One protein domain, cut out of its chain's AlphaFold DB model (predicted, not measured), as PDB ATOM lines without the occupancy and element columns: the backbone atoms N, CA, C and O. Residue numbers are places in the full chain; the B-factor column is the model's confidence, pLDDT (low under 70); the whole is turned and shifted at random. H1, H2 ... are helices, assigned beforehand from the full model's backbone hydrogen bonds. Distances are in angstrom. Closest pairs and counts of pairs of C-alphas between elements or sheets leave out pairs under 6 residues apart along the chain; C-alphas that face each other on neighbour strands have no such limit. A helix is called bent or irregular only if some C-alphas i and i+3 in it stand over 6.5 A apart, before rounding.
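Overview. This is residues 3 to 86 of the 86 residues of the protein "DUF2621 family protein" of Anaerobacillus isosaccharinicus (UniProt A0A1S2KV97). Look for one short helix, H3, in the middle of a small helical ball, with four other helices gathered round it. H1, H4 and H5 run roughly lengthwise with H3, while H2, the longest by residues, crosses it nearly at right angles; H5 lies farthest out. The 84 printed residues include five named helices, in the order H1, H2, H3, H4, H5, and no named strand, and the class is all helix. The whole is compact, with a radius of gyration of the C-alphas of 11.8 A, and rounded, spanning 30 by 29 by 22 A.

Along the chain. Begin at Trp 3 and go on to C-alpha 5 at (-32.157, 42.273, -30.643), where H1 starts; it runs through residues 5 to 15, 15.6 A. H2 follows at residues 23 to 37 and measures 21.0 A. H3 is residues 45 to 54, 14.5 A, starting from C-alpha 45 at (-24.690, 43.840, -26.342). H4 takes residues 58 to 70, 19.6 A; it is neither bent nor irregular, but only just: C-alphas 59 and 62 are 6.3 A apart. H5, residues 76 to 84, is 14.1 A long and ends at C-alpha 84 at (-5.323, 41.320, -21.631); it is irregular, with C-alphas 77 and 80 standing 7.7 A apart.

Arrangement. Start from the hub, H3, which touches the four other helices. H1 touches it at a shallow tilt of 30 degrees, the same way, and their closest C-alphas are those of Ala 7 and Lys 45, 4.4 A apart. H2 touches H3 with 18 pairs of C-alphas within 8 A; they are only just about perpendicular, at 73 degrees, and their closest C-alphas, of Ile 34 and Gly 51, are 3.9 A apart. H1 and H2 only just touch, with 3 pairs of C-alphas within 8 A; H2 does so with residues 23 to 27 alone, and the closest C-alphas are those of Leu 15 and Arg 23, 6.4 A apart. H3 and H4 form a helical hairpin at a shallow tilt of 27 degrees, opposite ways, closest at the C-alphas of Ile 53 and Gln 61, 6.6 A. H5 touches H3 at a shallow tilt of 25 degrees, the same way, closest at the C-alphas of Ile 53 and Leu 82, 6.9 A. H4 and H5 are close but not clearly touching, and H1 and H5 are apart. In H1, H2 and H3 every O i to N i+4 pair is within hydrogen-bond range; in H4 it is 7 of 9 and in H5 3 of 5.

Size, cuts and confidence. Look at Phe 21 and Thr 76 for the two C-alphas farthest apart, 33.0 A. The printed part has no cut and ends at residue 86, the chain's last. The links H3 to H4 and H4 to H5 are tight, those from H1 to H2 and H2 to H3 are short, and no link is long. The mean pLDDT of the printed part is 93.0, and no printed residue is under 70.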
ATOM      1  N   TRP A   3     -30.366  35.360 -28.206       94.06
ATOM      2  CA  TRP A   3     -29.696  36.622 -28.523       94.06
ATOM      3  C   TRP A   3     -30.710  37.750 -28.473       94.06
ATOM      4  O   TRP A   3     -31.706  37.696 -29.208       94.06
ATOM      5  N   ASN A   4     -30.430  38.784 -27.681       94.19
ATOM      6  CA  ASN A   4     -31.264  39.975 -27.696       94.19
ATOM      7  C   ASN A   4     -31.129  40.719 -29.044       94.19
ATOM      8  O   ASN A   4     -30.188  40.509 -29.818       94.19
ATOM      9  N   THR A   5     -32.106  41.566 -29.355       95.00
ATOM     10  CA  THR A   5     -32.157  42.273 -30.643       95.00
ATOM     11  C   THR A   5     -30.926  43.155 -30.851       95.00
ATOM     12  O   THR A   5     -30.295  43.083 -31.903       95.00
ATOM     13  N   GLU A   6     -30.516  43.899 -29.822       93.38
ATOM     14  CA  GLU A   6     -29.367  44.809 -29.891       93.38
ATOM     15  C   GLU A   6     -28.036  44.085 -30.146       93.38
ATOM     16  O   GLU A   6     -27.175  44.597 -30.861       93.38
ATOM     17  N   ALA A   7     -27.853  42.885 -29.590       95.31
ATOM     18  CA  ALA A   7     -26.676  42.051 -29.795       95.31
ATOM     19  C   ALA A   7     -26.600  41.553 -31.237       95.31
ATOM     20  O   ALA A   7     -25.536  41.615 -31.857       95.31
ATOM     21  N   LYS A   8     -27.730  41.090 -31.791       95.12
ATOM     22  CA  LYS A   8     -27.802  40.679 -33.201       95.12
ATOM     23  C   LYS A   8     -27.472  41.851 -34.113       95.12
ATOM     24  O   LYS A   8     -26.626  41.713 -34.990       95.12
ATOM     25  N   GLU A   9     -28.098  43.001 -33.880       95.50
ATOM     26  CA  GLU A   9     -27.861  44.208 -34.669       95.50
ATOM     27  C   GLU A   9     -26.396  44.636 -34.605       95.50
ATOM     28  O   GLU A   9     -25.777  44.832 -35.651       95.50
ATOM     29  N   LEU A  10     -25.810  44.693 -33.404       95.62
ATOM     30  CA  LEU A  10     -24.403  45.044 -33.234       95.62
ATOM     31  C   LEU A  10     -23.483  44.058 -33.963       95.62
ATOM     32  O   LEU A  10     -22.572  44.492 -34.666       95.62
ATOM     33  N   LEU A  11     -23.718  42.750 -33.848       95.50
ATOM     34  CA  LEU A  11     -22.912  41.750 -34.547       95.50
ATOM     35  C   LEU A  11     -22.963  41.949 -36.068       95.50
ATOM     36  O   LEU A  11     -21.917  41.955 -36.717       95.50
ATOM     37  N   GLU A  12     -24.147  42.168 -36.647       94.75
ATOM     38  CA  GLU A  12     -24.266  42.462 -38.082       94.75
ATOM     39  C   GLU A  12     -23.486  43.723 -38.464       94.75
ATOM     40  O   GLU A  12     -22.785  43.750 -39.477       94.75
ATOM     41  N   GLU A  13     -23.571  44.772 -37.644       94.25
ATOM     42  CA  GLU A  13     -22.852  46.020 -37.870       94.25
ATOM     43  C   GLU A  13     -21.333  45.827 -37.877       94.25
ATOM     44  O   GLU A  13     -20.646  46.418 -38.715       94.25
ATOM     45  N   LEU A  14     -20.820  44.992 -36.973       93.44
ATOM     46  CA  LEU A  14     -19.399  44.666 -36.864       93.44
ATOM     47  C   LEU A  14     -18.909  43.794 -38.030       93.44
ATOM     48  O   LEU A  14     -17.733  43.849 -38.393       93.44
ATOM     49  N   LEU A  15     -19.807  43.034 -38.667       94.06
ATOM     50  CA  LEU A  15     -19.511  42.226 -39.853       94.06
ATOM     51  C   LEU A  15     -19.576  43.017 -41.171       94.06
ATOM     52  O   LEU A  15     -18.952  42.602 -42.151       94.06
ATOM     53  N   LYS A  16     -20.284  44.159 -41.230       93.00
ATOM     54  CA  LYS A  16     -20.397  45.011 -42.438       93.00
ATOM     55  C   LYS A  16     -19.054  45.322 -43.131       93.00
ATOM     56  O   LYS A  16     -19.008  45.157 -44.354       93.00
ATOM     57  N   PRO A  17     -17.976  45.736 -42.431       91.25
ATOM     58  CA  PRO A  17     -16.701  46.060 -43.082       91.25
ATOM     59  C   PRO A  17     -15.931  44.830 -43.589       91.25
ATOM     60  O   PRO A  17     -14.953  44.983 -44.317       91.25
ATOM     61  N   ILE A  18     -16.347  43.614 -43.226       91.00
ATOM     62  CA  ILE A  18     -15.704  42.373 -43.665       91.00
ATOM     63  C   ILE A  18     -16.200  42.013 -45.077       91.00
ATOM     64  O   ILE A  18     -17.411  42.085 -45.332       91.00
ATOM     65  N   PRO A  19     -15.315  41.584 -46.001       94.44
ATOM     66  CA  PRO A  19     -15.716  41.111 -47.324       94.44
ATOM     67  C   PRO A  19     -16.743  39.975 -47.255       94.44
ATOM     68  O   PRO A  19     -16.602  39.060 -46.445       94.44
ATOM     69  N   ILE A  20     -17.754  39.998 -48.133       93.88
ATOM     70  CA  ILE A  20     -18.905  39.072 -48.090       93.88
ATOM     71  C   ILE A  20     -18.468  37.602 -48.054       93.88
ATOM     72  O   ILE A  20     -18.995  36.833 -47.258       93.88
ATOM     73  N   PHE A  21     -17.468  37.225 -48.854       95.44
ATOM     74  CA  PHE A  21     -16.962  35.849 -48.904       95.44
ATOM     75  C   PHE A  21     -16.297  35.393 -47.591       95.44
ATOM     76  O   PHE A  21     -16.295  34.205 -47.287       95.44
ATOM     77  N   ALA A  22     -15.759  36.324 -46.794       94.31
ATOM     78  CA  ALA A  22     -15.098  36.044 -45.518       94.31
ATOM     79  C   ALA A  22     -16.046  36.152 -44.309       94.31
ATOM     80  O   ALA A  22     -15.762  35.586 -43.250       94.31
ATOM     81  N   ARG A  23     -17.190  36.842 -44.454       95.19
ATOM     82  CA  ARG A  23     -18.172  37.049 -43.373       95.19
ATOM     83  C   ARG A  23     -18.617  35.759 -42.679       95.19
ATOM     84  O   ARG A  23     -18.647  35.782 -41.452       95.19
ATOM     85  N   PRO A  24     -18.923  34.640 -43.369       95.38
ATOM     86  CA  PRO A  24     -19.367  33.421 -42.689       95.38
ATOM     87  C   PRO A  24     -18.312  32.851 -41.735       95.38
ATOM     88  O   PRO A  24     -18.644  32.387 -40.645       95.38
ATOM     89  N   MET A  25     -17.035  32.908 -42.126       94.25
ATOM     90  CA  MET A  25     -15.929  32.415 -41.308       94.25
ATOM     91  C   MET A  25     -15.643  33.358 -40.136       94.25
ATOM     92  O   MET A  25     -15.513  32.901 -39.001       94.25
ATOM     93  N   ALA A  26     -15.622  34.670 -40.392       93.88
ATOM     94  CA  ALA A  26     -15.437  35.682 -39.353       93.88
ATOM     95  C   ALA A  26     -16.566  35.649 -38.314       93.88
ATOM     96  O   ALA A  26     -16.295  35.610 -37.116       93.88
ATOM     97  N   ARG A  27     -17.825  35.579 -38.767       95.62
ATOM     98  CA  ARG A  27     -19.008  35.450 -37.910       95.62
ATOM     99  C   ARG A  27     -18.875  34.271 -36.959       95.62
ATOM    100  O   ARG A  27     -18.985  34.470 -35.759       95.62
ATOM    101  N   LYS A  28     -18.591  33.070 -37.475       95.94
ATOM    102  CA  LYS A  28     -18.439  31.874 -36.631       95.94
ATOM    103  C   LYS A  28     -17.339  32.045 -35.583       95.94
ATOM    104  O   LYS A  28     -17.505  31.607 -34.448       95.94
ATOM    105  N   GLY A  29     -16.222  32.675 -35.955       95.69
ATOM    106  CA  GLY A  29     -15.129  32.971 -35.026       95.69
ATOM    107  C   GLY A  29     -15.550  33.916 -33.900       95.69
ATOM    108  O   GLY A  29     -15.288  33.632 -32.733       95.69
ATOM    109  N   ILE A  30     -16.251  34.997 -34.247       95.50
ATOM    110  CA  ILE A  30     -16.746  35.999 -33.297       95.50
ATOM    111  C   ILE A  30     -17.840  35.403 -32.400       95.50
ATOM    112  O   ILE A  30     -17.730  35.482 -31.182       95.50
ATOM    113  N   GLU A  31     -18.844  34.730 -32.968       95.94
ATOM    114  CA  GLU A  31     -19.927  34.073 -32.219       95.94
ATOM    115  C   GLU A  31     -19.380  33.064 -31.202       95.94
ATOM    116  O   GLU A  31     -19.833  33.034 -30.060       95.94
ATOM    117  N   LYS A  32     -18.351  32.288 -31.571       96.19
ATOM    118  CA  LYS A  32     -17.696  31.356 -30.644       96.19
ATOM    119  C   LYS A  32     -17.083  32.076 -29.441       96.19
ATOM    120  O   LYS A  32     -17.147  31.553 -28.333       96.19
ATOM    121  N   LYS A  33     -16.476  33.248 -29.649       96.06
ATOM    122  CA  LYS A  33     -15.911  34.057 -28.562       96.06
ATOM    123  C   LYS A  33     -16.998  34.689 -27.700       96.06
ATOM    124  O   LYS A  33     -16.858  34.659 -26.489       96.06
ATOM    125  N   ILE A  34     -18.082  35.175 -28.305       96.50
ATOM    126  CA  ILE A  34     -19.238  35.745 -27.594       96.50
ATOM    127  C   ILE A  34     -19.870  34.703 -26.669       96.50
ATOM    128  O   ILE A  34     -20.052  34.957 -25.489       96.50
ATOM    129  N   ILE A  35     -20.126  33.496 -27.178       94.75
ATOM    130  CA  ILE A  35     -20.692  32.402 -26.373       94.75
ATOM    131  C   ILE A  35     -19.748  31.998 -25.232       94.75
ATOM    132  O   ILE A  35     -20.213  31.611 -24.168       94.75
ATOM    133  N   ALA A  36     -18.431  32.078 -25.443       95.00
ATOM    134  CA  ALA A  36     -17.452  31.719 -24.421       95.00
ATOM    135  C   ALA A  36     -17.367  32.732 -23.266       95.00
ATOM    136  O   ALA A  36     -16.941  32.345 -22.183       95.00
ATOM    137  N   VAL A  37     -17.731  33.998 -23.496       94.00
ATOM    138  CA  VAL A  37     -17.705  35.060 -22.469       94.00
ATOM    139  C   VAL A  37     -19.076  35.370 -21.881       94.00
ATOM    140  O   VAL A  37     -19.147  36.048 -20.864       94.00
ATOM    141  N   ALA A  38     -20.149  34.900 -22.515       94.25
ATOM    142  CA  ALA A  38     -21.503  35.082 -22.020       94.25
ATOM    143  C   ALA A  38     -21.726  34.232 -20.761       94.25
ATOM    144  O   ALA A  38     -21.581  33.009 -20.788       94.25
ATOM    145  N   GLU A  39     -22.108  34.880 -19.664       87.88
ATOM    146  CA  GLU A  39     -22.307  34.230 -18.358       87.88
ATOM    147  C   GLU A  39     -23.761  33.778 -18.122       87.88
ATOM    148  O   GLU A  39     -24.043  33.055 -17.168       87.88
ATOM    149  N   GLY A  40     -24.696  34.181 -18.992       88.56
ATOM    150  CA  GLY A  40     -26.132  33.922 -18.852       88.56
ATOM    151  C   GLY A  40     -26.767  33.186 -20.033       88.56
ATOM    152  O   GLY A  40     -26.131  32.865 -21.034       88.56
ATOM    153  N   GLU A  41     -28.075  32.936 -19.936       90.12
ATOM    154  CA  GLU A  41     -28.843  32.298 -21.015       90.12
ATOM    155  C   GLU A  41     -29.095  33.235 -22.206       90.12
ATOM    156  O   GLU A  41     -29.336  32.754 -23.320       90.12
ATOM    157  N   THR A  42     -28.989  34.550 -21.987       93.75
ATOM    158  CA  THR A  42     -29.207  35.591 -22.993       93.75
ATOM    159  C   THR A  42     -27.904  36.313 -23.323       93.75
ATOM    160  O   THR A  42     -27.238  36.832 -22.437       93.75
ATOM    161  N   ILE A  43     -27.583  36.397 -24.612       96.19
ATOM    162  CA  ILE A  43     -26.476  37.181 -25.150       96.19
ATOM    163  C   ILE A  43     -26.926  38.629 -25.294       96.19
ATOM    164  O   ILE A  43     -27.897  38.944 -25.997       96.19
ATOM    165  N   THR A  44     -26.187  39.493 -24.617       95.94
ATOM    166  CA  THR A  44     -26.392  40.932 -24.562       95.94
ATOM    167  C   THR A  44     -25.401  41.664 -25.457       95.94
ATOM    168  O   THR A  44     -24.450  41.099 -26.000       95.94
ATOM    169  N   LYS A  45     -25.610  42.972 -25.609       94.81
ATOM    170  CA  LYS A  45     -24.690  43.840 -26.342       94.81
ATOM    171  C   LYS A  45     -23.281  43.837 -25.731       94.81
ATOM    172  O   LYS A  45     -22.309  43.907 -26.476       94.81
ATOM    173  N   ASP A  46     -23.180  43.731 -24.408       95.12
ATOM    174  CA  ASP A  46     -21.912  43.671 -23.673       95.12
ATOM    175  C   ASP A  46     -21.115  42.406 -24.034       95.12
ATOM    176  O   ASP A  46     -19.941  42.491 -24.401       95.12
ATOM    177  N   ASP A  47     -21.786  41.251 -24.087       96.50
ATOM    178  CA  ASP A  47     -21.176  39.981 -24.501       96.50
ATOM    179  C   ASP A  47     -20.639  40.047 -25.939       96.50
ATOM    180  O   ASP A  47     -19.566  39.519 -26.241       96.50
ATOM    181  N   VAL A  48     -21.358  40.740 -26.833       96.38
ATOM    182  CA  VAL A  48     -20.909  40.969 -28.215       96.38
ATOM    183  C   VAL A  48     -19.628  41.792 -28.250       96.38
ATOM    184  O   VAL A  48     -18.703  41.434 -28.980       96.38
ATOM    185  N   VAL A  49     -19.547  42.869 -27.465       96.00
ATOM    186  CA  VAL A  49     -18.348  43.717 -27.403       96.00
ATOM    187  C   VAL A  49     -17.161  42.928 -26.852       96.00
ATOM    188  O   VAL A  49     -16.112  42.888 -27.501       96.00
ATOM    189  N   LYS A  50     -17.335  42.230 -25.723       95.38
ATOM    190  CA  LYS A  50     -16.296  41.379 -25.117       95.38
ATOM    191  C   LYS A  50     -15.811  40.312 -26.094       95.38
ATOM    192  O   LYS A  50     -14.616  40.203 -26.367       95.38
ATOM    193  N   GLY A  51     -16.737  39.555 -26.680       95.75
ATOM    194  CA  GLY A  51     -16.408  38.493 -27.624       95.75
ATOM    195  C   GLY A  51     -15.721  39.015 -28.886       95.75
ATOM    196  O   GLY A  51     -14.810  38.367 -29.398       95.75
ATOM    197  N   TYR A  52     -16.095  40.203 -29.365       95.69
ATOM    198  CA  TYR A  52     -15.452  40.835 -30.516       95.69
ATOM    199  C   TYR A  52     -14.011  41.279 -30.229       95.69
ATOM    200  O   TYR A  52     -13.137  41.094 -31.082       95.69
ATOM    201  N   ILE A  53     -13.747  41.799 -29.023       94.94
ATOM    202  CA  ILE A  53     -12.394  42.116 -28.545       94.94
ATOM    203  C   ILE A  53     -11.544  40.837 -28.503       94.94
ATOM    204  O   ILE A  53     -10.499  40.774 -29.150       94.94
ATOM    205  N   PHE A  54     -12.037  39.767 -27.873       94.44
ATOM    206  CA  PHE A  54     -11.333  38.476 -27.820       94.44
ATOM    207  C   PHE A  54     -11.171  37.772 -29.173       94.44
ATOM    208  O   PHE A  54     -10.295  36.915 -29.330       94.44
ATOM    209  N   ALA A  55     -12.035  38.066 -30.146       94.00
ATOM    210  CA  ALA A  55     -11.920  37.553 -31.509       94.00
ATOM    211  C   ALA A  55     -10.853  38.292 -32.333       94.00
ATOM    212  O   ALA A  55     -10.475  37.809 -33.400       94.00
ATOM    213  N   SER A  56     -10.354  39.428 -31.835       91.38
ATOM    214  CA  SER A  56      -9.456  40.333 -32.554       91.38
ATOM    215  C   SER A  56      -8.139  40.589 -31.796       91.38
ATOM    216  O   SER A  56      -7.813  41.750 -31.574       91.38
ATOM    217  N   PRO A  57      -7.364  39.561 -31.390       89.56
ATOM    218  CA  PRO A  57      -6.141  39.766 -30.610       89.56
ATOM    219  C   PRO A  57      -5.014  40.431 -31.422       89.56
ATOM    220  O   PRO A  57      -4.979  40.356 -32.660       89.56
ATOM    221  N   GLY A  58      -4.065  41.046 -30.713       87.88
ATOM    222  CA  GLY A  58      -2.855  41.632 -31.294       87.88
ATOM    223  C   GLY A  58      -3.144  42.775 -32.268       87.88
ATOM    224  O   GLY A  58      -3.988  43.634 -32.029       87.88
ATOM    225  N   ALA A  59      -2.485  42.776 -33.431       82.75
ATOM    226  CA  ALA A  59      -2.595  43.857 -34.421       82.75
ATOM    227  C   ALA A  59      -4.017  44.077 -34.989       82.75
ATOM    228  O   ALA A  59      -4.293  45.101 -35.619       82.75
ATOM    229  N   MET A  60      -4.935  43.119 -34.806       85.00
ATOM    230  CA  MET A  60      -6.337  43.278 -35.207       85.00
ATOM    231  C   MET A  60      -7.156  44.081 -34.189       85.00
ATOM    232  O   MET A  60      -8.174  44.666 -34.568       85.00
ATOM    233  N   GLN A  61      -6.696  44.170 -32.940       90.81
ATOM    234  CA  GLN A  61      -7.412  44.819 -31.848       90.81
ATOM    235  C   GLN A  61      -7.610  46.315 -32.110       90.81
ATOM    236  O   GLN A  61      -8.709  46.833 -31.930       90.81
ATOM    237  N   ASP A  62      -6.604  46.998 -32.664       90.31
ATOM    238  CA  ASP A  62      -6.705  48.415 -33.037       90.31
ATOM    239  C   ASP A  62      -7.845  48.685 -34.025       90.31
ATOM    240  O   ASP A  62      -8.510  49.724 -33.970       90.31
ATOM    241  N   ARG A  63      -8.087  47.752 -34.955       90.31
ATOM    242  CA  ARG A  63      -9.189  47.862 -35.922       90.31
ATOM    243  C   ARG A  63     -10.529  47.642 -35.235       90.31
ATOM    244  O   ARG A  63     -11.459  48.404 -35.496       90.31
ATOM    245  N   ALA A  64     -10.606  46.654 -34.346       92.00
ATOM    246  CA  ALA A  64     -11.801  46.383 -33.558       92.00
ATOM    247  C   ALA A  64     -12.174  47.588 -32.679       92.00
ATOM    248  O   ALA A  64     -13.302  48.068 -32.744       92.00
ATOM    249  N   VAL A  65     -11.206  48.156 -31.955       92.88
ATOM    250  CA  VAL A  65     -11.374  49.357 -31.121       92.88
ATOM    251  C   VAL A  65     -11.851  50.546 -31.949       92.88
ATOM    252  O   VAL A  65     -12.809  51.218 -31.567       92.88
ATOM    253  N   LYS A  66     -11.229  50.811 -33.107       93.38
ATOM    254  CA  LYS A  66     -11.659  51.895 -34.006       93.38
ATOM    255  C   LYS A  66     -13.100  51.705 -34.476       93.38
ATOM    256  O   LYS A  66     -13.862  52.672 -34.496       93.38
ATOM    257  N   LEU A  67     -13.487  50.476 -34.819       92.88
ATOM    258  CA  LEU A  67     -14.846  50.177 -35.256       92.88
ATOM    259  C   LEU A  67     -15.853  50.359 -34.111       92.88
ATOM    260  O   LEU A  67     -16.853  51.048 -34.303       92.88
ATOM    261  N   LEU A  68     -15.565  49.837 -32.918       94.06
ATOM    262  CA  LEU A  68     -16.414  49.991 -31.730       94.06
ATOM    263  C   LEU A  68     -16.598  51.474 -31.355       94.06
ATOM    264  O   LEU A  68     -17.727  51.932 -31.175       94.06
ATOM    265  N   LYS A  69     -15.518  52.268 -31.362       93.94
ATOM    266  CA  LYS A  69     -15.584  53.726 -31.146       93.94
ATOM    267  C   LYS A  69     -16.407  54.437 -32.222       93.94
ATOM    268  O   LYS A  69     -17.192  55.325 -31.900       93.94
ATOM    269  N   SER A  70     -16.301  54.027 -33.492       92.88
ATOM    270  CA  SER A  70     -17.131  54.582 -34.579       92.88
ATOM    271  C   SER A  70     -18.632  54.332 -34.368       92.88
ATOM    272  O   SER A  70     -19.468  55.112 -34.820       92.88
ATOM    273  N   LYS A  71     -18.971  53.271 -33.625       89.44
ATOM    274  CA  LYS A  71     -20.333  52.923 -33.210       89.44
ATOM    275  C   LYS A  71     -20.759  53.592 -31.903       89.44
ATOM    276  O   LYS A  71     -21.830  53.278 -31.394       89.44
ATOM    277  N   LYS A  72     -19.957  54.534 -31.389       91.94
ATOM    278  CA  LYS A  72     -20.186  55.252 -30.126       91.94
ATOM    279  C   LYS A  72     -20.330  54.309 -28.928       91.94
ATOM    280  O   LYS A  72     -21.083  54.592 -28.001       91.94
ATOM    281  N   ILE A  73     -19.635  53.174 -28.967       93.00
ATOM    282  CA  ILE A  73     -19.563  52.258 -27.833       93.00
ATOM    283  C   ILE A  73     -18.499  52.796 -26.885       93.00
ATOM    284  O   ILE A  73     -17.364  53.039 -27.305       93.00
ATOM    285  N   ASP A  74     -18.890  53.000 -25.631       92.81
ATOM    286  CA  ASP A  74     -17.951  53.349 -24.578       92.81
ATOM    287  C   ASP A  74     -17.052  52.147 -24.282       92.81
ATOM    288  O   ASP A  74     -17.539  51.038 -24.054       92.81
ATOM    289  N   LEU A  75     -15.740  52.372 -24.344       92.88
ATOM    290  CA  LEU A  75     -14.741  51.330 -24.147       92.88
ATOM    291  C   LEU A  75     -14.105  51.343 -22.760       92.88
ATOM    292  O   LEU A  75     -13.392  50.396 -22.441       92.88
ATOM    293  N   THR A  76     -14.406  52.345 -21.928       93.44
ATOM    294  CA  THR A  76     -13.916  52.429 -20.548       93.44
ATOM    295  C   THR A  76     -14.132  51.143 -19.735       93.44
ATOM    296  O   THR A  76     -13.176  50.697 -19.102       93.44
ATOM    297  N   PRO A  77     -15.295  50.453 -19.776       93.31
ATOM    298  CA  PRO A  77     -15.467  49.218 -19.003       93.31
ATOM    299  C   PRO A  77     -14.680  48.014 -19.552       93.31
ATOM    300  O   PRO A  77     -14.596  46.991 -18.879       93.31
ATOM    301  N   TYR A  78     -14.092  48.116 -20.749       94.50
ATOM    302  CA  TYR A  78     -13.344  47.030 -21.392       94.50
ATOM    303  C   TYR A  78     -11.837  47.303 -21.467       94.50
ATOM    304  O   TYR A  78     -11.127  46.546 -22.122       94.50
ATOM    305  N   GLU A  79     -11.317  48.355 -20.828       91.56
ATOM    306  CA  GLU A  79      -9.883  48.687 -20.886       91.56
ATOM    307  C   GLU A  79      -9.002  47.541 -20.382       91.56
ATOM    308  O   GLU A  79      -8.078  47.140 -21.083       91.56
ATOM    309  N   ALA A  80      -9.354  46.929 -19.247       91.56
ATOM    310  CA  ALA A  80      -8.649  45.754 -18.733       91.56
ATOM    311  C   ALA A  80      -8.664  44.585 -19.736       91.56
ATOM    312  O   ALA A  80      -7.649  43.927 -19.948       91.56
ATOM    313  N   LEU A  81      -9.799  44.378 -20.414       91.81
ATOM    314  CA  LEU A  81      -9.943  43.347 -21.444       91.81
ATOM    315  C   LEU A  81      -9.050  43.620 -22.655       91.81
ATOM    316  O   LEU A  81      -8.470  42.708 -23.243       91.81
ATOM    317  N   LEU A  82      -8.962  44.889 -23.051       91.44
ATOM    318  CA  LEU A  82      -8.106  45.324 -24.143       91.44
ATOM    319  C   LEU A  82      -6.632  45.139 -23.778       91.44
ATOM    320  O   LEU A  82      -5.850  44.718 -24.620       91.44
ATOM    321  N   GLU A  83      -6.237  45.390 -22.535       90.06
ATOM    322  CA  GLU A  83      -4.867  45.117 -22.094       90.06
ATOM    323  C   GLU A  83      -4.537  43.625 -22.054       90.06
ATOM    324  O   GLU A  83      -3.443  43.246 -22.462       90.06
ATOM    325  N   GLU A  84      -5.485  42.779 -21.648       88.50
ATOM    326  CA  GLU A  84      -5.323  41.320 -21.631       88.50
ATOM    327  C   GLU A  84      -5.191  40.718 -23.041       88.50
ATOM    328  O   GLU A  84      -4.532  39.699 -23.232       88.50
ATOM    329  N   THR A  85      -5.815  41.347 -24.041       83.88
ATOM    330  CA  THR A  85      -5.884  40.832 -25.421       83.88
ATOM    331  C   THR A  85      -4.904  41.494 -26.402       83.88
ATOM    332  O   THR A  85      -4.998  41.248 -27.614       83.88
ATOM    333  N   LYS A  86      -3.972  42.311 -25.888       75.25
ATOM    334  CA  LYS A  86      -2.846  42.892 -26.640       75.25
ATOM    335  C   LYS A  86      -1.882  41.837 -27.186       75.25
ATOM    336  O   LYS A  86      -1.679  40.792 -26.533       75.25
TER     337      LYS A  86